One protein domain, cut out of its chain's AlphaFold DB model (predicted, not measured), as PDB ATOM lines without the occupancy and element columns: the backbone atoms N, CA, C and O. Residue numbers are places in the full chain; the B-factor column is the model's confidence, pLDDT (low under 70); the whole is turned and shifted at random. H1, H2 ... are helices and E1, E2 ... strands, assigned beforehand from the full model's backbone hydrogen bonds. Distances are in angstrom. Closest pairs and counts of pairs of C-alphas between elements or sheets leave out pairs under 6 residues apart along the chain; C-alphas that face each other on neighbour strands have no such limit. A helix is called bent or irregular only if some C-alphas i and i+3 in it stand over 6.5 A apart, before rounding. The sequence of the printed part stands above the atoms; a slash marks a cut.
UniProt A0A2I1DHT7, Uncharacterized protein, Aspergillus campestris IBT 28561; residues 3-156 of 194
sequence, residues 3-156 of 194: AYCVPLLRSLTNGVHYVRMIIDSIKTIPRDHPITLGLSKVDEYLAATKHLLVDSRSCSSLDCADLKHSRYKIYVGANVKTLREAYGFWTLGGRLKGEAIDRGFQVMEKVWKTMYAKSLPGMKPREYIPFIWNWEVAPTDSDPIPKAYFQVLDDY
ATOM      1  N   ALA A   3     -13.280  28.906   6.945       95.31
ATOM      2  CA  ALA A   3     -11.905  29.057   7.407       95.31
ATOM      3  C   ALA A   3     -11.049  27.906   6.873       95.31
ATOM      4  O   ALA A   3     -11.513  26.767   6.837       95.31
ATOM      5  N   TYR A   4      -9.809  28.208   6.484       96.75
ATOM      6  CA  TYR A   4      -8.796  27.221   6.112       96.75
ATOM      7  C   TYR A   4      -7.633  27.297   7.097       96.75
ATOM      8  O   TYR A   4      -7.130  28.381   7.389       96.75
ATOM      9  N   CYS A   5      -7.194  26.148   7.596       95.31
ATOM     10  CA  CYS A   5      -6.111  26.042   8.564       95.31
ATOM     11  C   CYS A   5      -4.994  25.172   7.986       95.31
ATOM     12  O   CYS A   5      -5.197  23.984   7.717       95.31
ATOM     13  N   VAL A   6      -3.812  25.766   7.807       96.19
ATOM     14  CA  VAL A   6      -2.614  25.092   7.286       96.19
ATOM     15  C   VAL A   6      -1.741  24.646   8.468       96.19
ATOM     16  O   VAL A   6      -1.217  25.495   9.188       96.19
ATOM     17  N   PRO A   7      -1.572  23.333   8.709       94.69
ATOM     18  CA  PRO A   7      -0.873  22.820   9.891       94.69
ATOM     19  C   PRO A   7       0.661  22.810   9.770       94.69
ATOM     20  O   PRO A   7       1.317  22.476  10.751       94.69
ATOM     21  N   LEU A   8       1.236  23.126   8.601       93.69
ATOM     22  CA  LEU A   8       2.642  22.851   8.266       93.69
ATOM     23  C   LEU A   8       3.637  23.359   9.318       93.69
ATOM     24  O   LEU A   8       4.403  22.574   9.868       93.69
ATOM     25  N   LEU A   9       3.592  24.651   9.653       94.19
ATOM     26  CA  LEU A   9       4.525  25.228  10.626       94.19
ATOM     27  C   LEU A   9       4.387  24.570  12.002       94.19
ATOM     28  O   LEU A   9       5.380  24.226  12.633       94.19
ATOM     29  N   ARG A  10       3.149  24.314  12.438       93.75
ATOM     30  CA  ARG A  10       2.878  23.669  13.726       93.75
ATOM     31  C   ARG A  10       3.310  22.198  13.740       93.75
ATOM     32  O   ARG A  10       3.710  21.691  14.786       93.75
ATOM     33  N   SER A  11       3.234  21.520  12.597       94.69
ATOM     34  CA  SER A  11       3.721  20.154  12.408       94.69
ATOM     35  C   SER A  11       5.238  20.096  12.567       94.69
ATOM     36  O   SER A  11       5.733  19.292  13.355       94.69
ATOM     37  N   LEU A  12       5.955  21.016  11.915       94.56
ATOM     38  CA  LEU A  12       7.413  21.118  11.995       94.56
ATOM     39  C   LEU A  12       7.900  21.420  13.417       94.56
ATOM     40  O   LEU A  12       8.833  20.778  13.887       94.56
ATOM     41  N   THR A  13       7.250  22.342  14.136       96.81
ATOM     42  CA  THR A  13       7.688  22.721  15.492       96.81
ATOM     43  C   THR A  13       7.431  21.643  16.544       96.81
ATOM     44  O   THR A  13       8.154  21.582  17.530       96.81
ATOM     45  N   ASN A  14       6.393  20.816  16.374       94.25
ATOM     46  CA  ASN A  14       6.001  19.808  17.370       94.25
ATOM     47  C   ASN A  14       6.436  18.379  17.002       94.25
ATOM     48  O   ASN A  14       6.216  17.462  17.788       94.25
ATOM     49  N   GLY A  15       6.973  18.156  15.797       93.62
ATOM     50  CA  GLY A  15       7.318  16.818  15.300       93.62
ATOM     51  C   GLY A  15       6.111  15.901  15.038       93.62
ATOM     52  O   GLY A  15       6.281  14.705  14.804       93.62
ATOM     53  N   VAL A  16       4.884  16.432  15.068       94.19
ATOM     54  CA  VAL A  16       3.651  15.671  14.814       94.19
ATOM     55  C   VAL A  16       3.288  15.784  13.340       94.19
ATOM     56  O   VAL A  16       3.195  16.889  12.816       94.19
ATOM     57  N   HIS A  17       3.023  14.662  12.670       94.19
ATOM     58  CA  HIS A  17       2.645  14.652  11.253       94.19
ATOM     59  C   HIS A  17       1.394  15.509  10.984       94.19
ATOM     60  O   HIS A  17       0.372  15.356  11.655       94.19
ATOM     61  N   TYR A  18       1.441  16.370   9.965       93.50
ATOM     62  CA  TYR A  18       0.399  17.361   9.669       93.50
ATOM     63  C   TYR A  18      -1.011  16.770   9.508       93.50
ATOM     64  O   TYR A  18      -1.969  17.333  10.034       93.50
ATOM     65  N   VAL A  19      -1.159  15.610   8.849       93.50
ATOM     66  CA  VAL A  19      -2.465  14.925   8.750       93.50
ATOM     67  C   VAL A  19      -2.996  14.558  10.127       93.50
ATOM     68  O   VAL A  19      -4.178  14.747  10.397       93.50
ATOM     69  N   ARG A  20      -2.129  14.066  11.017       94.25
ATOM     70  CA  ARG A  20      -2.554  13.674  12.355       94.25
ATOM     71  C   ARG A  20      -3.051  14.886  13.132       94.25
ATOM     72  O   ARG A  20      -4.104  14.808  13.751       94.25
ATOM     73  N   MET A  21      -2.362  16.021  13.004       94.19
ATOM     74  CA  MET A  21      -2.812  17.285  13.588       94.19
ATOM     75  C   MET A  21      -4.187  17.715  13.070       94.19
ATOM     76  O   MET A  21      -5.015  18.150  13.866       94.19
ATOM     77  N   ILE A  22      -4.442  17.588  11.762       94.44
ATOM     78  CA  ILE A  22      -5.751  17.897  11.168       94.44
ATOM     79  C   ILE A  22      -6.832  16.994  11.771       94.44
ATOM     80  O   ILE A  22      -7.822  17.495  12.300       94.44
ATOM     81  N   ILE A  23      -6.633  15.676  11.719       94.12
ATOM     82  CA  ILE A  23      -7.605  14.694  12.210       94.12
ATOM     83  C   ILE A  23      -7.891  14.906  13.700       94.12
ATOM     84  O   ILE A  23      -9.057  14.981  14.094       94.12
ATOM     85  N   ASP A  24      -6.849  15.043  14.519       92.81
ATOM     86  CA  ASP A  24      -6.984  15.212  15.966       92.81
ATOM     87  C   ASP A  24      -7.654  16.544  16.318       92.81
ATOM     88  O   ASP A  24      -8.493  16.575  17.215       92.81
ATOM     89  N   SER A  25      -7.391  17.616  15.564       91.62
ATOM     90  CA  SER A  25      -8.074  18.903  15.759       91.62
ATOM     91  C   SER A  25      -9.570  18.811  15.480       91.62
ATOM     92  O   SER A  25     -10.363  19.414  16.189       91.62
ATOM     93  N   ILE A  26      -9.987  18.034  14.478       89.81
ATOM     94  CA  ILE A  26     -11.417  17.809  14.253       89.81
ATOM     95  C   ILE A  26     -11.964  16.958  15.416       89.81
ATOM     96  O   ILE A  26     -13.137  17.073  15.766       89.81
ATOM     97  N   LYS A  27     -11.178  16.034  16.009       88.62
ATOM     98  CA  LYS A  27     -11.614  15.096  17.086       88.62
ATOM     99  C   LYS A  27     -11.952  15.773  18.398       88.62
ATOM    100  O   LYS A  27     -12.734  15.206  19.152       88.62
ATOM    101  N   THR A  28     -11.456  16.979  18.631       87.12
ATOM    102  CA  THR A  28     -11.786  17.751  19.835       87.12
ATOM    103  C   THR A  28     -13.161  18.419  19.781       87.12
ATOM    104  O   THR A  28     -13.668  18.833  20.819       87.12
ATOM    105  N   ILE A  29     -13.779  18.529  18.602       82.75
ATOM    106  CA  ILE A  29     -15.098  19.151  18.439       82.75
ATOM    107  C   ILE A  29     -16.177  18.134  18.853       82.75
ATOM    108  O   ILE A  29     -16.095  17.001  18.383       82.75
ATOM    109  N   PRO A  30     -17.179  18.488  19.691       70.19
ATOM    110  CA  PRO A  30     -18.300  17.603  20.029       70.19
ATOM    111  C   PRO A  30     -19.007  17.085  18.772       70.19
ATOM    112  O   PRO A  30     -19.263  17.867  17.856       70.19
ATOM    113  N   ARG A  31     -19.300  15.777  18.702       69.19
ATOM    114  CA  ARG A  31     -19.692  15.129  17.438       69.19
ATOM    115  C   ARG A  31     -21.006  14.384  17.491       69.19
ATOM    116  O   ARG A  31     -21.239  13.586  18.396       69.19
ATOM    117  N   ASP A  32     -21.731  14.505  16.389       71.75
ATOM    118  CA  ASP A  32     -22.727  13.530  15.977       71.75
ATOM    119  C   ASP A  32     -22.047  12.241  15.473       71.75
ATOM    120  O   ASP A  32     -20.922  12.251  14.955       71.75
ATOM    121  N   HIS A  33     -22.732  11.103  15.622       78.38
ATOM    122  CA  HIS A  33     -22.235   9.780  15.220       78.38
ATOM    123  C   HIS A  33     -21.707   9.718  13.762       78.38
ATOM    124  O   HIS A  33     -20.634   9.139  13.557       78.38
ATOM    125  N   PRO A  34     -22.347  10.364  12.758       82.44
ATOM    126  CA  PRO A  34     -21.888  10.320  11.363       82.44
ATOM    127  C   PRO A  34     -20.507  10.942  11.121       82.44
ATOM    128  O   PRO A  34     -19.689  10.346  10.423       82.44
ATOM    129  N   ILE A  35     -20.177  12.067  11.772       85.31
ATOM    130  CA  ILE A  35     -18.850  12.708  11.646       85.31
ATOM    131  C   ILE A  35     -17.749  11.768  12.144       85.31
ATOM    132  O   ILE A  35     -16.649  11.725  11.589       85.31
ATOM    133  N   THR A  36     -18.021  11.022  13.215       87.19
ATOM    134  CA  THR A  36     -17.066  10.061  13.778       87.19
ATOM    135  C   THR A  36     -16.789   8.919  12.807       87.19
ATOM    136  O   THR A  36     -15.620   8.618  12.566       87.19
ATOM    137  N   LEU A  37     -17.835   8.347  12.205       86.69
ATOM    138  CA  LEU A  37     -17.706   7.290  11.196       86.69
ATOM    139  C   LEU A  37     -16.996   7.780   9.933       86.69
ATOM    140  O   LEU A  37     -16.091   7.116   9.429       86.69
ATOM    141  N   GLY A  38     -17.360   8.960   9.433       92.81
ATOM    142  CA  GLY A  38     -16.723   9.500   8.241       92.81
ATOM    143  C   GLY A  38     -15.243   9.783   8.478       92.81
ATOM    144  O   GLY A  38     -14.387   9.414   7.671       92.81
ATOM    145  N   LEU A  39     -14.907  10.373   9.629       94.25
ATOM    146  CA  LEU A  39     -13.517  10.686   9.932       94.25
ATOM    147  C   LEU A  39     -12.661   9.439  10.165       94.25
ATOM    148  O   LEU A  39     -11.487   9.475   9.810       94.25
ATOM    149  N   SER A  40     -13.202   8.350  10.727       94.38
ATOM    150  CA  SER A  40     -12.415   7.123  10.918       94.38
ATOM    151  C   SER A  40     -11.967   6.530   9.581       94.38
ATOM    152  O   SER A  40     -10.796   6.187   9.440       94.38
ATOM    153  N   LYS A  41     -12.838   6.524   8.561       96.38
ATOM    154  CA  LYS A  41     -12.481   6.074   7.203       96.38
ATOM    155  C   LYS A  41     -11.330   6.885   6.606       96.38
ATOM    156  O   LYS A  41     -10.432   6.312   5.990       96.38
ATOM    157  N   VAL A  42     -11.358   8.209   6.792       97.25
ATOM    158  CA  VAL A  42     -10.296   9.113   6.323       97.25
ATOM    159  C   VAL A  42      -9.003   8.894   7.117       97.25
ATOM    160  O   VAL A  42      -7.943   8.755   6.511       97.25
ATOM    161  N   ASP A  43      -9.081   8.831   8.450       96.62
ATOM    162  CA  ASP A  43      -7.931   8.637   9.349       96.62
ATOM    163  C   ASP A  43      -7.199   7.325   9.041       96.62
ATOM    164  O   ASP A  43      -5.993   7.329   8.803       96.62
ATOM    165  N   GLU A  44      -7.928   6.211   8.944       96.69
ATOM    166  CA  GLU A  44      -7.356   4.903   8.617       96.69
ATOM    167  C   GLU A  44      -6.638   4.892   7.266       96.69
ATOM    168  O   GLU A  44      -5.517   4.388   7.160       96.69
ATOM    169  N   TYR A  45      -7.277   5.436   6.224       97.94
ATOM    170  CA  TYR A  45      -6.684   5.469   4.893       97.94
ATOM    171  C   TYR A  45      -5.415   6.328   4.883       97.94
ATOM    172  O   TYR A  45      -4.359   5.859   4.460       97.94
ATOM    173  N   LEU A  46      -5.483   7.551   5.421       96.62
ATOM    174  CA  LEU A  46      -4.335   8.454   5.427       96.62
ATOM    175  C   LEU A  46      -3.203   7.973   6.338       96.62
ATOM    176  O   LEU A  46      -2.038   8.212   6.022       96.62
ATOM    177  N   ALA A  47      -3.500   7.273   7.434       95.69
ATOM    178  CA  ALA A  47      -2.476   6.645   8.266       95.69
ATOM    179  C   ALA A  47      -1.674   5.599   7.474       95.69
ATOM    180  O   ALA A  47      -0.444   5.562   7.584       95.69
ATOM    181  N   ALA A  48      -2.349   4.803   6.637       96.12
ATOM    182  CA  ALA A  48      -1.720   3.803   5.775       96.12
ATOM    183  C   ALA A  48      -0.960   4.428   4.588       96.12
ATOM    184  O   ALA A  48       0.081   3.910   4.176       96.12
ATOM    185  N   THR A  49      -1.432   5.557   4.050       96.12
ATOM    186  CA  THR A  49      -0.876   6.175   2.832       96.12
ATOM    187  C   THR A  49      -0.066   7.446   3.074       96.12
ATOM    188  O   THR A  49       0.283   8.131   2.114       96.12
ATOM    189  N   LYS A  50       0.278   7.781   4.324       93.94
ATOM    190  CA  LYS A  50       0.978   9.036   4.676       93.94
ATOM    191  C   LYS A  50       2.284   9.278   3.909       93.94
ATOM    192  O   LYS A  50       2.634  10.420   3.652       93.94
ATOM    193  N   HIS A  51       2.978   8.210   3.517       94.12
ATOM    194  CA  HIS A  51       4.238   8.265   2.771       94.12
ATOM    195  C   HIS A  51       4.080   8.767   1.324       94.12
ATOM    196  O   HIS A  51       5.071   9.112   0.690       94.12
ATOM    197  N   LEU A  52       2.851   8.806   0.801       95.38
ATOM    198  CA  LEU A  52       2.531   9.315  -0.538       95.38
ATOM    199  C   LEU A  52       2.180  10.811  -0.540       95.38
ATOM    200  O   LEU A  52       1.966  11.397  -1.603       95.38
ATOM    201  N   LEU A  53       2.038  11.413   0.641       96.12
ATOM    202  CA  LEU A  53       1.450  12.735   0.799       96.12
ATOM    203  C   LEU A  53       2.509  13.839   0.757       96.12
ATOM    204  O   LEU A  53       3.631  13.674   1.233       96.12
ATOM    205  N   VAL A  54       2.113  14.999   0.236       93.31
ATOM    206  CA  VAL A  54       2.941  16.205   0.172       93.31
ATOM    207  C   VAL A  54       2.419  17.245   1.157       93.31
ATOM    208  O   VAL A  54       1.267  17.686   1.095       93.31
ATOM    209  N   ASP A  55       3.300  17.631   2.069       86.75
ATOM    210  CA  ASP A  55       3.038  18.468   3.236       86.75
ATOM    211  C   ASP A  55       2.576  19.887   2.880       86.75
ATOM    212  O   ASP A  55       1.561  20.356   3.399       86.75
ATOM    213  N   SER A  56       3.246  20.533   1.927       87.88
ATOM    214  CA  SER A  56       3.004  21.912   1.485       87.88
ATOM    215  C   SER A  56       1.634  22.139   0.841       87.88
ATOM    216  O   SER A  56       1.232  23.279   0.619       87.88
ATOM    217  N   ARG A  57       0.891  21.063   0.564       91.19
ATOM    218  CA  ARG A  57      -0.408  21.069  -0.126       91.19
ATOM    219  C   ARG A  57      -1.544  20.505   0.729       91.19
ATOM    220  O   ARG A  57      -2.574  20.092   0.199       91.19
ATOM    221  N   SER A  58      -1.355  20.460   2.045       94.81
ATOM    222  CA  SER A  58      -2.320  19.879   2.978       94.81
ATOM    223  C   SER A  58      -2.872  20.929   3.938       94.81
ATOM    224  O   SER A  58      -2.137  21.741   4.500       94.81
ATOM    225  N   CYS A  59      -4.185  20.919   4.144       96.38
ATOM    226  CA  CYS A  59      -4.864  21.827   5.062       96.38
ATOM    227  C   CYS A  59      -6.183  21.221   5.552       96.38
ATOM    228  O   CYS A  59      -6.605  20.146   5.129       96.38
ATOM    229  N   SER A  60      -6.845  21.910   6.467       96.19
ATOM    230  CA  SER A  60      -8.236  21.623   6.815       96.19
ATOM    231  C   SER A  60      -9.098  22.832   6.511       96.19
ATOM    232  O   SER A  60      -8.597  23.957   6.497       96.19
ATOM    233  N   SER A  61     -10.387  22.615   6.275       96.00
ATOM    234  CA  SER A  61     -11.353  23.708   6.235       96.00
ATOM    235  C   SER A  61     -12.608  23.373   7.014       96.00
ATOM    236  O   SER A  61     -13.012  22.209   7.046       96.00
ATOM    237  N   LEU A  62     -13.263  24.399   7.541       93.69
ATOM    238  CA  LEU A  62     -14.561  24.284   8.193       93.69
ATOM    239  C   LEU A  62     -15.495  25.421   7.774       93.69
ATOM    240  O   LEU A  62     -15.055  26.544   7.502       93.69
ATOM    241  N   ASP A  63     -16.787  25.115   7.726       93.56
ATOM    242  CA  ASP A  63     -17.827  26.130   7.589       93.56
ATOM    243  C   ASP A  63     -17.906  26.945   8.890       93.56
ATOM    244  O   ASP A  63     -18.022  26.391   9.977       93.56
ATOM    245  N   CYS A  64     -17.834  28.275   8.795       90.75
ATOM    246  CA  CYS A  64     -18.004  29.160   9.949       90.75
ATOM    247  C   CYS A  64     -19.502  29.388  10.196       90.75
ATOM    248  O   CYS A  64     -20.023  30.476   9.939       90.75
ATOM    249  N   ALA A  65     -20.184  28.315  10.587       86.75
ATOM    250  CA  ALA A  65     -21.613  28.237  10.865       86.75
ATOM    251  C   ALA A  65     -21.841  27.491  12.196       86.75
ATOM    252  O   ALA A  65     -20.884  27.151  12.891       86.75
ATOM    253  N   ASP A  66     -23.102  27.235  12.558       88.06
ATOM    254  CA  ASP A  66     -23.416  26.354  13.688       88.06
ATOM    255  C   ASP A  66     -22.836  24.948  13.452       88.06
ATOM    256  O   ASP A  66     -22.838  24.442  12.323       88.06
ATOM    257  N   LEU A  67     -22.339  24.302  14.510       84.44
ATOM    258  CA  LEU A  67     -21.667  23.001  14.436       84.44
ATOM    259  C   LEU A  67     -22.576  21.925  13.829       84.44
ATOM    260  O   LEU A  67     -22.111  21.110  13.038       84.44
ATOM    261  N   LYS A  68     -23.885  21.998  14.105       84.81
ATOM    262  CA  LYS A  68     -24.915  21.077  13.587       84.81
ATOM    263  C   LYS A  68     -25.082  21.101  12.068       84.81
ATOM    264  O   LYS A  68     -25.695  20.205  11.494       84.81
ATOM    265  N   HIS A  69     -24.567  22.136  11.413       86.69
ATOM    266  CA  HIS A  69     -24.618  22.300   9.960       86.69
ATOM    267  C   HIS A  69     -23.224  22.437   9.346       86.69
ATOM    268  O   HIS A  69     -23.088  22.570   8.129       86.69
ATOM    269  N   SER A  70     -22.184  22.428  10.181       89.75
ATOM    270  CA  SER A  70     -20.821  22.663   9.742       89.75
ATOM    271  C   SER A  70     -20.229  21.409   9.132       89.75
ATOM    272  O   SER A  70     -20.311  20.313   9.682       89.75
ATOM    273  N   ARG A  71     -19.582  21.592   7.986       93.00
ATOM    274  CA  ARG A  71     -18.851  20.526   7.307       93.00
ATOM    275  C   ARG A  71     -17.366  20.718   7.513       93.00
ATOM    276  O   ARG A  71     -16.863  21.843   7.447       93.00
ATOM    277  N   TYR A  72     -16.667  19.608   7.687       94.12
ATOM    278  CA  TYR A  72     -15.222  19.585   7.859       94.12
ATOM    279  C   TYR A  72     -14.597  18.932   6.644       94.12
ATOM    280  O   TYR A  72     -15.046  17.885   6.187       94.12
ATOM    281  N   LYS A  73     -13.556  19.556   6.108       96.69
ATOM    282  CA  LYS A  73     -12.864  19.051   4.927       96.69
ATOM    283  C   LYS A  73     -11.403  18.849   5.249       96.69
ATOM    284  O   LYS A  73     -10.741  19.762   5.744       96.69
ATOM    285  N   ILE A  74     -10.919  17.657   4.946       97.75
ATOM    286  CA  ILE A  74      -9.522  17.273   5.099       97.75
ATOM    287  C   ILE A  74      -8.899  17.351   3.716       97.75
ATOM    288  O   ILE A  74      -9.321  16.600   2.844       97.75
ATOM    289  N   TYR A  75      -7.937  18.252   3.516       98.00
ATOM    290  CA  TYR A  75      -7.212  18.402   2.259       98.00
ATOM    291  C   TYR A  75      -5.818  17.791   2.370       98.00
ATOM    292  O   TYR A  75      -5.089  18.093   3.319       98.00
ATOM    293  N   VAL A  76      -5.425  16.988   1.382       97.81
ATOM    294  CA  VAL A  76      -4.061  16.453   1.275       97.81
ATOM    295  C   VAL A  76      -3.532  16.562  -0.147       97.81
ATOM    296  O   VAL A  76      -4.261  16.325  -1.110       97.81
ATOM    297  N   GLY A  77      -2.250  16.889  -0.283       97.50
ATOM    298  CA  GLY A  77      -1.569  16.873  -1.574       97.50
ATOM    299  C   GLY A  77      -0.947  15.517  -1.883       97.50
ATOM    300  O   GLY A  77      -0.437  14.859  -0.981       97.50
ATOM    301  N   ALA A  78      -0.918  15.123  -3.154       97.81
ATOM    302  CA  ALA A  78      -0.196  13.936  -3.619       97.81
ATOM    303  C   ALA A  78       0.284  14.117  -5.067       97.81
ATOM    304  O   ALA A  78      -0.351  14.816  -5.855       97.81
ATOM    305  N   ASN A  79       1.397  13.476  -5.423       97.06
ATOM    306  CA  ASN A  79       1.825  13.331  -6.815       97.06
ATOM    307  C   ASN A  79       1.391  11.952  -7.291       97.06
ATOM    308  O   ASN A  79       1.976  10.948  -6.893       97.06
ATOM    309  N   VAL A  80       0.329  11.910  -8.087       97.38
ATOM    310  CA  VAL A  80      -0.334  10.662  -8.461       97.38
ATOM    311  C   VAL A  80       0.236  10.198  -9.795       97.38
ATOM    312  O   VAL A  80       0.290  10.976 -10.749       97.38
ATOM    313  N   LYS A  81       0.661   8.939  -9.875       96.56
ATOM    314  CA  LYS A  81       1.326   8.364 -11.056       96.56
ATOM    315  C   LYS A  81       0.407   7.479 -11.882       96.56
ATOM    316  O   LYS A  81       0.598   7.328 -13.083       96.56
ATOM    317  N   THR A  82      -0.593   6.873 -11.248       97.00
ATOM    318  CA  THR A  82      -1.465   5.891 -11.901       97.00
ATOM    319  C   THR A  82      -2.937   6.133 -11.588       97.00
ATOM    320  O   THR A  82      -3.292   6.623 -10.515       97.00
ATOM    321  N   LEU A  83      -3.823   5.697 -12.491       97.25
ATOM    322  CA  LEU A  83      -5.268   5.687 -12.232       97.25
ATOM    323  C   LEU A  83      -5.638   4.834 -11.013       97.25
ATOM    324  O   LEU A  83      -6.594   5.154 -10.314       97.25
ATOM    325  N   ARG A  84      -4.869   3.776 -10.719       97.75
ATOM    326  CA  ARG A  84      -5.065   2.952  -9.519       97.75
ATOM    327  C   ARG A  84      -4.824   3.756  -8.241       97.75
ATOM    328  O   ARG A  84      -5.603   3.640  -7.301       97.75
ATOM    329  N   GLU A  85      -3.771   4.568  -8.205       97.81
ATOM    330  CA  GLU A  85      -3.522   5.479  -7.082       97.81
ATOM    331  C   GLU A  85      -4.632   6.528  -6.971       97.81
ATOM    332  O   GLU A  85      -5.166   6.733  -5.881       97.81
ATOM    333  N   ALA A  86      -5.041   7.131  -8.095       98.12
ATOM    334  CA  ALA A  86      -6.144   8.090  -8.124       98.12
ATOM    335  C   ALA A  86      -7.452   7.475  -7.589       98.12
ATOM    336  O   ALA A  86      -8.148   8.103  -6.794       98.12
ATOM    337  N   TYR A  87      -7.760   6.228  -7.966       98.31
ATOM    338  CA  TYR A  87      -8.912   5.483  -7.450       98.31
ATOM    339  C   TYR A  87      -8.795   5.211  -5.954       98.31
ATOM    340  O   TYR A  87      -9.775   5.347  -5.220       98.31
ATOM    341  N   GLY A  88      -7.590   4.880  -5.481       98.44
ATOM    342  CA  GLY A  88      -7.296   4.728  -4.059       98.44
ATOM    343  C   GLY A  88      -7.661   5.985  -3.270       98.44
ATOM    344  O   GLY A  88      -8.407   5.893  -2.298       98.44
ATOM    345  N   PHE A  89      -7.221   7.163  -3.720       98.44
ATOM    346  CA  PHE A  89      -7.593   8.426  -3.078       98.44
ATOM    347  C   PHE A  89      -9.094   8.719  -3.186       98.44
ATOM    348  O   PHE A  89      -9.728   9.047  -2.182       98.44
ATOM    349  N   TRP A  90      -9.680   8.553  -4.372       98.62
ATOM    350  CA  TRP A  90     -11.104   8.802  -4.600       98.62
ATOM    351  C   TRP A  90     -12.006   7.962  -3.689       98.62
ATOM    352  O   TRP A  90     -13.005   8.461  -3.183       98.62
ATOM    353  N   THR A  91     -11.631   6.707  -3.431       98.50
ATOM    354  CA  THR A  91     -12.450   5.742  -2.681       98.50
ATOM    355  C   THR A  91     -11.985   5.487  -1.250       98.50
ATOM    356  O   THR A  91     -12.535   4.609  -0.581       98.50
ATOM    357  N   LEU A  92     -10.956   6.194  -0.769       98.38
ATOM    358  CA  LEU A  92     -10.281   5.892   0.504       98.38
ATOM    359  C   LEU A  92      -9.832   4.416   0.594       98.38
ATOM    360  O   LEU A  92     -10.016   3.733   1.608       98.38
ATOM    361  N   GLY A  93      -9.273   3.897  -0.502       97.81
ATOM    362  CA  GLY A  93      -8.842   2.505  -0.635       97.81
ATOM    363  C   GLY A  93     -10.007   1.513  -0.690       97.81
ATOM    364  O   GLY A  93      -9.913   0.436  -0.109       97.81
ATOM    365  N   GLY A  94     -11.116   1.883  -1.338       97.50
ATOM    366  CA  GLY A  94     -12.323   1.058  -1.472       97.50
ATOM    367  C   GLY A  94     -13.297   1.122  -0.287       97.50
ATOM    368  O   GLY A  94     -14.241   0.330  -0.230       97.50
ATOM    369  N   ARG A  95     -13.082   2.038   0.667       97.00
ATOM    370  CA  ARG A  95     -13.981   2.273   1.814       97.00
ATOM    371  C   ARG A  95     -15.242   3.049   1.430       97.00
ATOM    372  O   ARG A  95     -16.252   2.910   2.116       97.00
ATOM    373  N   LEU A  96     -15.172   3.857   0.371       97.50
ATOM    374  CA  LEU A  96     -16.316   4.536  -0.235       97.50
ATOM    375  C   LEU A  96     -16.823   3.710  -1.411       97.50
ATOM    376  O   LEU A  96     -16.028   3.260  -2.240       97.50
ATOM    377  N   LYS A  97     -18.138   3.502  -1.470       95.75
ATOM    378  CA  LYS A  97     -18.794   2.659  -2.475       95.75
ATOM    379  C   LYS A  97     -20.111   3.282  -2.917       95.75
ATOM    380  O   LYS A  97     -20.690   4.093  -2.201       95.75
ATOM    381  N   GLY A  98     -20.605   2.842  -4.068       96.25
ATOM    382  CA  GLY A  98     -21.928   3.189  -4.571       96.25
ATOM    383  C   GLY A  98     -21.875   3.919  -5.904       96.25
ATOM    384  O   GLY A  98     -20.852   4.474  -6.299       96.25
ATOM    385  N   GLU A  99     -23.021   3.954  -6.578       97.12
ATOM    386  CA  GLU A  99     -23.130   4.436  -7.955       97.12
ATOM    387  C   GLU A  99     -22.617   5.875  -8.127       97.12
ATOM    388  O   GLU A  99     -21.979   6.204  -9.123       97.12
ATOM    389  N   ALA A 100     -22.852   6.750  -7.143       95.81
ATOM    390  CA  ALA A 100     -22.355   8.123  -7.184       95.81
ATOM    391  C   ALA A 100     -20.817   8.196  -7.145       95.81
ATOM    392  O   ALA A 100     -20.227   9.000  -7.870       95.81
ATOM    393  N   ILE A 101     -20.169   7.342  -6.344       97.75
ATOM    394  CA  ILE A 101     -18.706   7.247  -6.265       97.75
ATOM    395  C   ILE A 101     -18.149   6.735  -7.593       97.75
ATOM    396  O   ILE A 101     -17.211   7.334  -8.120       97.75
ATOM    397  N   ASP A 102     -18.754   5.694  -8.165       97.88
ATOM    398  CA  ASP A 102     -18.294   5.091  -9.419       97.88
ATOM    399  C   ASP A 102     -18.472   6.046 -10.609       97.88
ATOM    400  O   ASP A 102     -17.522   6.293 -11.354       97.88
ATOM    401  N   ARG A 103     -19.651   6.668 -10.751       97.12
ATOM    402  CA  ARG A 103     -19.909   7.668 -11.804       97.12
ATOM    403  C   ARG A 103     -19.002   8.887 -11.662       97.12
ATOM    404  O   ARG A 103     -18.477   9.382 -12.658       97.12
ATOM    405  N   GLY A 104     -18.774   9.361 -10.437       96.88
ATOM    406  CA  GLY A 104     -17.848  10.465 -10.195       96.88
ATOM    407  C   GLY A 104     -16.406  10.113 -10.571       96.88
ATOM    408  O   GLY A 104     -15.710  10.931 -11.177       96.88
ATOM    409  N   PHE A 105     -15.974   8.876 -10.303       98.12
ATOM    410  CA  PHE A 105     -14.651   8.418 -10.717       98.12
ATOM    411  C   PHE A 105     -14.516   8.318 -12.238       98.12
ATOM    412  O   PHE A 105     -13.479   8.709 -12.762       98.12
ATOM    413  N   GLN A 106     -15.549   7.868 -12.956       97.12
ATOM    414  CA  GLN A 106     -15.529   7.817 -14.426       97.12
ATOM    415  C   GLN A 106     -15.263   9.198 -15.041       97.12
ATOM    416  O   GLN A 106     -14.510   9.312 -16.008       97.12
ATOM    417  N   VAL A 107     -15.832  10.262 -14.465       96.44
ATOM    418  CA  VAL A 107     -15.550  11.643 -14.891       96.44
ATOM    419  C   VAL A 107     -14.089  12.012 -14.620       96.44
ATOM    420  O   VAL A 107     -13.410  12.532 -15.503       96.44
ATOM    421  N   MET A 108     -13.578  11.708 -13.424       96.19
ATOM    422  CA  MET A 108     -12.181  11.973 -13.059       96.19
ATOM    423  C   MET A 108     -11.200  11.204 -13.960       96.19
ATOM    424  O   MET A 108     -10.237  11.785 -14.457       96.19
ATOM    425  N   GLU A 109     -11.470   9.926 -14.236       96.62
ATOM    426  CA  GLU A 109     -10.667   9.065 -15.107       96.62
ATOM    427  C   GLU A 109     -10.554   9.630 -16.528       96.62
ATOM    428  O   GLU A 109      -9.474   9.596 -17.120       96.62
ATOM    429  N   LYS A 110     -11.645  10.175 -17.072       94.62
ATOM    430  CA  LYS A 110     -11.634  10.828 -18.387       94.62
ATOM    431  C   LYS A 110     -10.704  12.036 -18.402       94.62
ATOM    432  O   LYS A 110      -9.815  12.104 -19.246       94.62
ATOM    433  N   VAL A 111     -10.852  12.943 -17.432       95.81
ATOM    434  CA  VAL A 111      -9.979  14.125 -17.303       95.81
ATOM    435  C   VAL A 111      -8.518  13.703 -17.149       95.81
ATOM    436  O   VAL A 111      -7.649  14.223 -17.849       95.81
ATOM    437  N   TRP A 112      -8.255  12.708 -16.298       95.94
ATOM    438  CA  TRP A 112      -6.927  12.137 -16.115       95.94
ATOM    439  C   TRP A 112      -6.329  11.658 -17.434       95.94
ATOM    440  O   TRP A 112      -5.220  12.062 -17.775       95.94
ATOM    441  N   LYS A 113      -7.033  10.799 -18.182       93.94
ATOM    442  CA  LYS A 113      -6.519  10.221 -19.435       93.94
ATOM    443  C   LYS A 113      -6.192  11.307 -20.454       93.94
ATOM    444  O   LYS A 113      -5.116  11.263 -21.047       93.94
ATOM    445  N   THR A 114      -7.070  12.297 -20.603       92.56
ATOM    446  CA  THR A 114      -6.858  13.412 -21.534       92.56
ATOM    447  C   THR A 114      -5.639  14.245 -21.143       92.56
ATOM    448  O   THR A 114      -4.815  14.549 -22.000       92.56
ATOM    449  N   MET A 115      -5.471  14.567 -19.857       92.81
ATOM    450  CA  MET A 115      -4.303  15.313 -19.376       92.81
ATOM    451  C   MET A 115      -3.000  14.515 -19.479       92.81
ATOM    452  O   MET A 115      -1.969  15.042 -19.894       92.81
ATOM    453  N   TYR A 116      -3.028  13.238 -19.095       91.56
ATOM    454  CA  TYR A 116      -1.835  12.397 -19.035       91.56
ATOM    455  C   TYR A 116      -1.281  12.071 -20.426       91.56
ATOM    456  O   TYR A 116      -0.074  11.909 -20.583       91.56
ATOM    457  N   ALA A 117      -2.141  12.031 -21.447       90.19
ATOM    458  CA  ALA A 117      -1.741  11.844 -22.841       90.19
ATOM    459  C   ALA A 117      -0.981  13.044 -23.437       90.19
ATOM    460  O   ALA A 117      -0.416  12.932 -24.526       90.19
ATOM    461  N   LYS A 118      -0.979  14.197 -22.761       89.81
ATOM    462  CA  LYS A 118      -0.378  15.432 -23.262       89.81
ATOM    463  C   LYS A 118       0.931  15.734 -22.533       89.81
ATOM    464  O   LYS A 118       0.989  15.713 -21.299       89.81
ATOM    465  N   SER A 119       1.963  16.052 -23.311       89.31
ATOM    466  CA  SER A 119       3.264  16.474 -22.790       89.31
ATOM    467  C   SER A 119       3.182  17.826 -22.089       89.31
ATOM    468  O   SER A 119       2.396  18.698 -22.463       89.31
ATOM    469  N   LEU A 120       4.051  18.003 -21.101       91.88
ATOM    470  CA  LEU A 120       4.271  19.278 -20.426       91.88
ATOM    471  C   LEU A 120       5.075  20.243 -21.326       91.88
ATOM    472  O   LEU A 120       5.676  19.811 -22.323       91.88
ATOM    473  N   PRO A 121       5.140  21.543 -20.979       90.88
ATOM    474  CA  PRO A 121       5.994  22.518 -21.645       90.88
ATOM    475  C   PRO A 121       7.429  22.031 -21.861       90.88
ATOM    476  O   PRO A 121       8.052  21.417 -20.990       90.88
ATOM    477  N   GLY A 122       7.958  22.297 -23.060       89.88
ATOM    478  CA  GLY A 122       9.263  21.787 -23.492       89.88
ATOM    479  C   GLY A 122       9.268  20.301 -23.870       89.88
ATOM    480  O   GLY A 122      10.316  19.670 -23.793       89.88
ATOM    481  N   MET A 123       8.111  19.737 -24.248       88.19
ATOM    482  CA  MET A 123       7.937  18.325 -24.636       88.19
ATOM    483  C   MET A 123       8.328  17.318 -23.546       88.19
ATOM    484  O   MET A 123       8.638  16.162 -23.837       88.19
ATOM    485  N   LYS A 124       8.298  17.737 -22.278       90.81
ATOM    486  CA  LYS A 124       8.637  16.854 -21.162       90.81
ATOM    487  C   LYS A 124       7.547  15.790 -20.986       90.81
ATOM    488  O   LYS A 124       6.358  16.133 -21.027       90.81
ATOM    489  N   PRO A 125       7.918  14.515 -20.778       90.56
ATOM    490  CA  PRO A 125       6.946  13.482 -20.462       90.56
ATOM    491  C   PRO A 125       6.289  13.775 -19.111       90.56
ATOM    492  O   PRO A 125       6.910  14.343 -18.209       90.56
ATOM    493  N   ARG A 126       5.028  13.370 -18.961       93.12
ATOM    494  CA  ARG A 126       4.321  13.480 -17.688       93.12
ATOM    495  C   ARG A 126       4.588  12.243 -16.832       93.12
ATOM    496  O   ARG A 126       4.146  11.150 -17.168       93.12
ATOM    497  N   GLU A 127       5.298  12.424 -15.722       93.81
ATOM    498  CA  GLU A 127       5.592  11.346 -14.762       93.81
ATOM    499  C   GLU A 127       4.498  11.163 -13.701       93.81
ATOM    500  O   GLU A 127       4.348  10.085 -13.125       93.81
ATOM    501  N   TYR A 128       3.762  12.234 -13.407       95.31
ATOM    502  CA  TYR A 128       2.654  12.266 -12.459       95.31
ATOM    503  C   TYR A 128       1.754  13.474 -12.740       95.31
ATOM    504  O   TYR A 128       2.152  14.420 -13.423       95.31
ATOM    505  N   ILE A 129       0.549  13.466 -12.175       95.88
ATOM    506  CA  ILE A 129      -0.293  14.659 -12.050       95.88
ATOM    507  C   ILE A 129      -0.318  15.059 -10.567       95.88
ATOM    508  O   ILE A 129      -0.600  14.216  -9.707       95.88
ATOM    509  N   PRO A 130      -0.002  16.320 -10.229       96.62
ATOM    510  CA  PRO A 130      -0.155  16.807  -8.872       96.62
ATOM    511  C   PRO A 130      -1.644  16.987  -8.542       96.62
ATOM    512  O   PRO A 130      -2.393  17.616  -9.285       96.62
ATOM    513  N   PHE A 131      -2.077  16.443  -7.407       97.56
ATOM    514  CA  PHE A 131      -3.440  16.583  -6.900       97.56
ATOM    515  C   PHE A 131      -3.461  17.240  -5.531       97.56
ATOM    516  O   PHE A 131      -2.561  17.039  -4.712       97.56
ATOM    517  N   ILE A 132      -4.558  17.943  -5.264       98.06
ATOM    518  CA  ILE A 132      -5.081  18.108  -3.911       98.06
ATOM    519  C   ILE A 132      -6.368  17.287  -3.835       98.06
ATOM    520  O   ILE A 132      -7.245  17.413  -4.686       98.06
ATOM    521  N   TRP A 133      -6.486  16.434  -2.830       98.12
ATOM    522  CA  TRP A 133      -7.693  15.669  -2.533       98.12
ATOM    523  C   TRP A 133      -8.395  16.309  -1.352       98.12
ATOM    524  O   TRP A 133      -7.716  16.754  -0.431       98.12
ATOM    525  N   ASN A 134      -9.727  16.335  -1.349       97.12
ATOM    526  CA  ASN A 134     -10.474  16.542  -0.118       97.12
ATOM    527  C   ASN A 134     -11.516  15.468   0.138       97.12
ATOM    528  O   ASN A 134     -12.064  14.889  -0.796       97.12
ATOM    529  N   TRP A 135     -11.789  15.263   1.421       98.06
ATOM    530  CA  TRP A 135     -12.935  14.498   1.890       98.06
ATOM    531  C   TRP A 135     -13.737  15.368   2.844       98.06
ATOM    532  O   TRP A 135     -13.201  15.888   3.825       98.06
ATOM    533  N   GLU A 136     -15.005  15.562   2.505       96.56
ATOM    534  CA  GLU A 136     -15.974  16.324   3.284       96.56
ATOM    535  C   GLU A 136     -16.715  15.376   4.224       96.56
ATOM    536  O   GLU A 136     -17.343  14.427   3.765       96.56
ATOM    537  N   VAL A 137     -16.630  15.628   5.529       94.75
ATOM    538  CA  VAL A 137     -17.427  14.948   6.555       94.75
ATOM    539  C   VAL A 137     -18.469  15.916   7.103       94.75
ATOM    540  O   VAL A 137     -18.176  17.096   7.335       94.75
ATOM    541  N   ALA A 138     -19.687  15.419   7.296       91.62
ATOM    542  CA  ALA A 138     -20.840  16.217   7.688       91.62
ATOM    543  C   ALA A 138     -21.689  15.478   8.740       91.62
ATOM    544  O   ALA A 138     -21.652  14.250   8.800       91.62
ATOM    545  N   PRO A 139     -22.481  16.201   9.552       87.19
ATOM    546  CA  PRO A 139     -23.429  15.605  10.499       87.19
ATOM    547  C   PRO A 139     -24.462  14.668   9.861       87.19
ATOM    548  O   PRO A 139     -24.985  13.787  10.532       87.19
ATOM    549  N   THR A 140     -24.771  14.863   8.579       86.75
ATOM    550  CA  THR A 140     -25.836  14.155   7.857       86.75
ATOM    551  C   THR A 140     -25.372  12.884   7.157       86.75
ATOM    552  O   THR A 140     -26.203  12.043   6.829       86.75
ATOM    553  N   ASP A 141     -24.063  12.724   6.952       86.06
ATOM    554  CA  ASP A 141     -23.507  11.713   6.058       86.06
ATOM    555  C   ASP A 141     -22.399  10.929   6.760       86.06
ATOM    556  O   ASP A 141     -21.401  11.484   7.221       86.06
ATOM    557  N   SER A 142     -22.578   9.609   6.845       86.62
ATOM    558  CA  SER A 142     -21.579   8.708   7.440       86.62
ATOM    559  C   SER A 142     -20.416   8.396   6.491       86.62
ATOM    560  O   SER A 142     -19.339   8.000   6.947       86.62
ATOM    561  N   ASP A 143     -20.614   8.619   5.190       94.94
ATOM    562  CA  ASP A 143     -19.597   8.467   4.157       94.94
ATOM    563  C   ASP A 143     -19.024   9.835   3.762       94.94
ATOM    564  O   ASP A 143     -19.775  10.725   3.361       94.94
ATOM    565  N   PRO A 144     -17.694  10.014   3.842       96.19
ATOM    566  CA  PRO A 144     -17.050  11.220   3.355       96.19
ATOM    567  C   PRO A 144     -17.263  11.414   1.854       96.19
ATOM    568  O   PRO A 144     -17.105  10.476   1.073       96.19
ATOM    569  N   ILE A 145     -17.520  12.652   1.435       97.06
ATOM    570  CA  ILE A 145     -17.676  12.989   0.016       97.06
ATOM    571  C   ILE A 145     -16.305  13.382  -0.558       97.06
ATOM    572  O   ILE A 145     -15.740  14.391  -0.116       97.06
ATOM    573  N   PRO A 146     -15.754  12.631  -1.532       97.94
ATOM    574  CA  PRO A 146     -14.452  12.927  -2.113       97.94
ATOM    575  C   PRO A 146     -14.527  14.079  -3.124       97.94
ATOM    576  O   PRO A 146     -15.533  14.295  -3.804       97.94
ATOM    577  N   LYS A 147     -13.425  14.815  -3.267       98.12
ATOM    578  CA  LYS A 147     -13.209  15.787  -4.344       98.12
ATOM    579  C   LYS A 147     -11.746  15.795  -4.755       98.12
ATOM    580  O   LYS A 147     -10.861  15.844  -3.903       98.12
ATOM    581  N   ALA A 148     -11.508  15.802  -6.059       97.56
ATOM    582  CA  ALA A 148     -10.177  15.856  -6.639       97.56
ATOM    583  C   ALA A 148      -9.934  17.233  -7.267       97.56
ATOM    584  O   ALA A 148     -10.780  17.739  -8.003       97.56
ATOM    585  N   TYR A 149      -8.777  17.825  -6.989       97.44
ATOM    586  CA  TYR A 149      -8.300  19.049  -7.624       97.44
ATOM    587  C   TYR A 149      -7.043  18.717  -8.411       97.44
ATOM    588  O   TYR A 149      -5.990  18.472  -7.819       97.44
ATOM    589  N   PHE A 150      -7.155  18.741  -9.733       96.62
ATOM    590  CA  PHE A 150      -6.012  18.669 -10.631       96.62
ATOM    591  C   PHE A 150      -5.209  19.964 -10.482       96.62
ATOM    592  O   PHE A 150      -5.757  21.056 -10.629       96.62
ATOM    593  N   GLN A 151      -3.930  19.859 -10.135       95.25
ATOM    594  CA  GLN A 151      -3.020  20.999 -10.142       95.25
ATOM    595  C   GLN A 151      -2.398  21.093 -11.534       95.25
ATOM    596  O   GLN A 151      -1.785  20.138 -12.002       95.25
ATOM    597  N   VAL A 152      -2.586  22.241 -12.183       94.44
ATOM    598  CA  VAL A 152      -2.266  22.461 -13.606       94.44
ATOM    599  C   VAL A 152      -1.253  23.591 -13.808       94.44
ATOM    600  O   VAL A 152      -1.157  24.159 -14.884       94.44
ATOM    601  N   LEU A 153      -0.518  23.959 -12.754       89.31
ATOM    602  CA  LEU A 153       0.391  25.115 -12.770       89.31
ATOM    603  C   LEU A 153       1.548  24.960 -13.767       89.31
ATOM    604  O   LEU A 153       2.084  25.959 -14.234       89.31
ATOM    605  N   ASP A 154       1.913  23.720 -14.086       90.88
ATOM    606  CA  ASP A 154       2.975  23.404 -15.038       90.88
ATOM    607  C   ASP A 154       2.433  23.142 -16.455       90.88
ATOM    608  O   ASP A 154       3.198  22.777 -17.344       90.88
ATOM    609  N   ASP A 155       1.123  23.275 -16.680       93.19
ATOM    610  CA  ASP A 155       0.467  22.978 -17.952       93.19
ATOM    611  C   ASP A 155       0.278  24.232 -18.817       93.19
ATOM    612  O   ASP A 155       0.180  25.354 -18.327       93.19
ATOM    613  N   TYR A 156       0.175  24.043 -20.137       90.31
ATOM    614  CA  TYR A 156      -0.278  25.117 -21.018       90.31
ATOM    615  C   TYR A 156      -1.775  25.360 -20.830       90.31
ATOM    616  O   TYR A 156      -2.578  24.431 -20.941       90.31
TER     617      TYR A 156
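Overview. This is residues 3 to 156 of the 194 residues of an uncharacterized protein of Aspergillus campestris IBT 28561 (UniProt A0A2I1DHT7). One twisted sheet of five strands makes a wall, with two helical hairpins, H2 with H3 and H4 with H5, covering one face and the other face bare. These four helices run along the strands, while the short H1 sits past one end of H2 and only grazes the sheet. The 154 printed residues run E1, H1, H2, H3, E2, E3, H4, H5, E4, E5, and the antiparallel sheet has the order E1, E2, E3, E4, E5. The class is mixed, helices and strands; the whole is compact, with a radius of gyration of the C-alphas of 16.1 A and spans of 51 by 42 by 28 A.

Arrangement. Edge strand E1, residues 3 to 5, is antiparallel to E2, residues 53 to 63, with N 5 and O 60 at 2.8 A. H1, residues 8 to 14, and H2, residues 18 to 27, touch only at the corner, Ser 11 to Tyr 18, 5.1 A between C-alphas, about perpendicular at 86 degrees. H2 touches H3, residues 33 to 52, closest at the C-alphas of Ile 23 and Asp 43, 6.7 A, at a shallow tilt of 9 degrees, opposite ways. E2 bends by 83 degrees at residue 56; it forms a hairpin with E3, residues 72 to 80, with N 75 and O 59 at 2.8 A. H2 lies over E2 and E3 at a height over the sheet of 9.2 A. H4, residues 83 to 91, touches H5, residues 99 to 116, closest at the C-alphas of Leu 83 and Glu 109, 7.0 A, opposite ways at a shallow tilt of 34.5 degrees, only just short of steep. E3 pairs with E4, residues 129 to 138, with N 133 and O 76 at 2.8 A. E4 forms a hairpin with edge strand E5, residues 141 to 150, with N 147 and O 134 at 2.8 A. H3 lies over E4 and E5 at a height of 8.5 A, and H5 over them at 9.6 A; H3 and H5 are apart. H4 lies over E4 and only just over E5, with 3 C-alphas on E5. In H1, H2, H4 and H5 every O i to N i+4 pair is within hydrogen-bond range; in H3, 14 of 16 are.

Along the chain. E1 begins at C-alpha 3, (-11.905, 29.057, 7.407). H3 spans 29.4 A, has a kink of 39 degrees near residue 46, and is irregular, with C-alphas 48 and 51 8.0 A apart. H5 spans 25.3 A, E2 24.4 A, E3 23.8 A and E4 28.5 A. E5 spans 25.2 A and ends at C-alpha 150, (-6.012, 18.669, -10.631).

Size, cuts and confidence. The C-alphas farthest apart, of Pro 30 and Met 123, are 51.8 A apart. The printed part has no cut. The one long link, residues 117 to 128, joins H5 to E4. Mean pLDDT of the printed part is 93.5, and residue 31 alone is under 70.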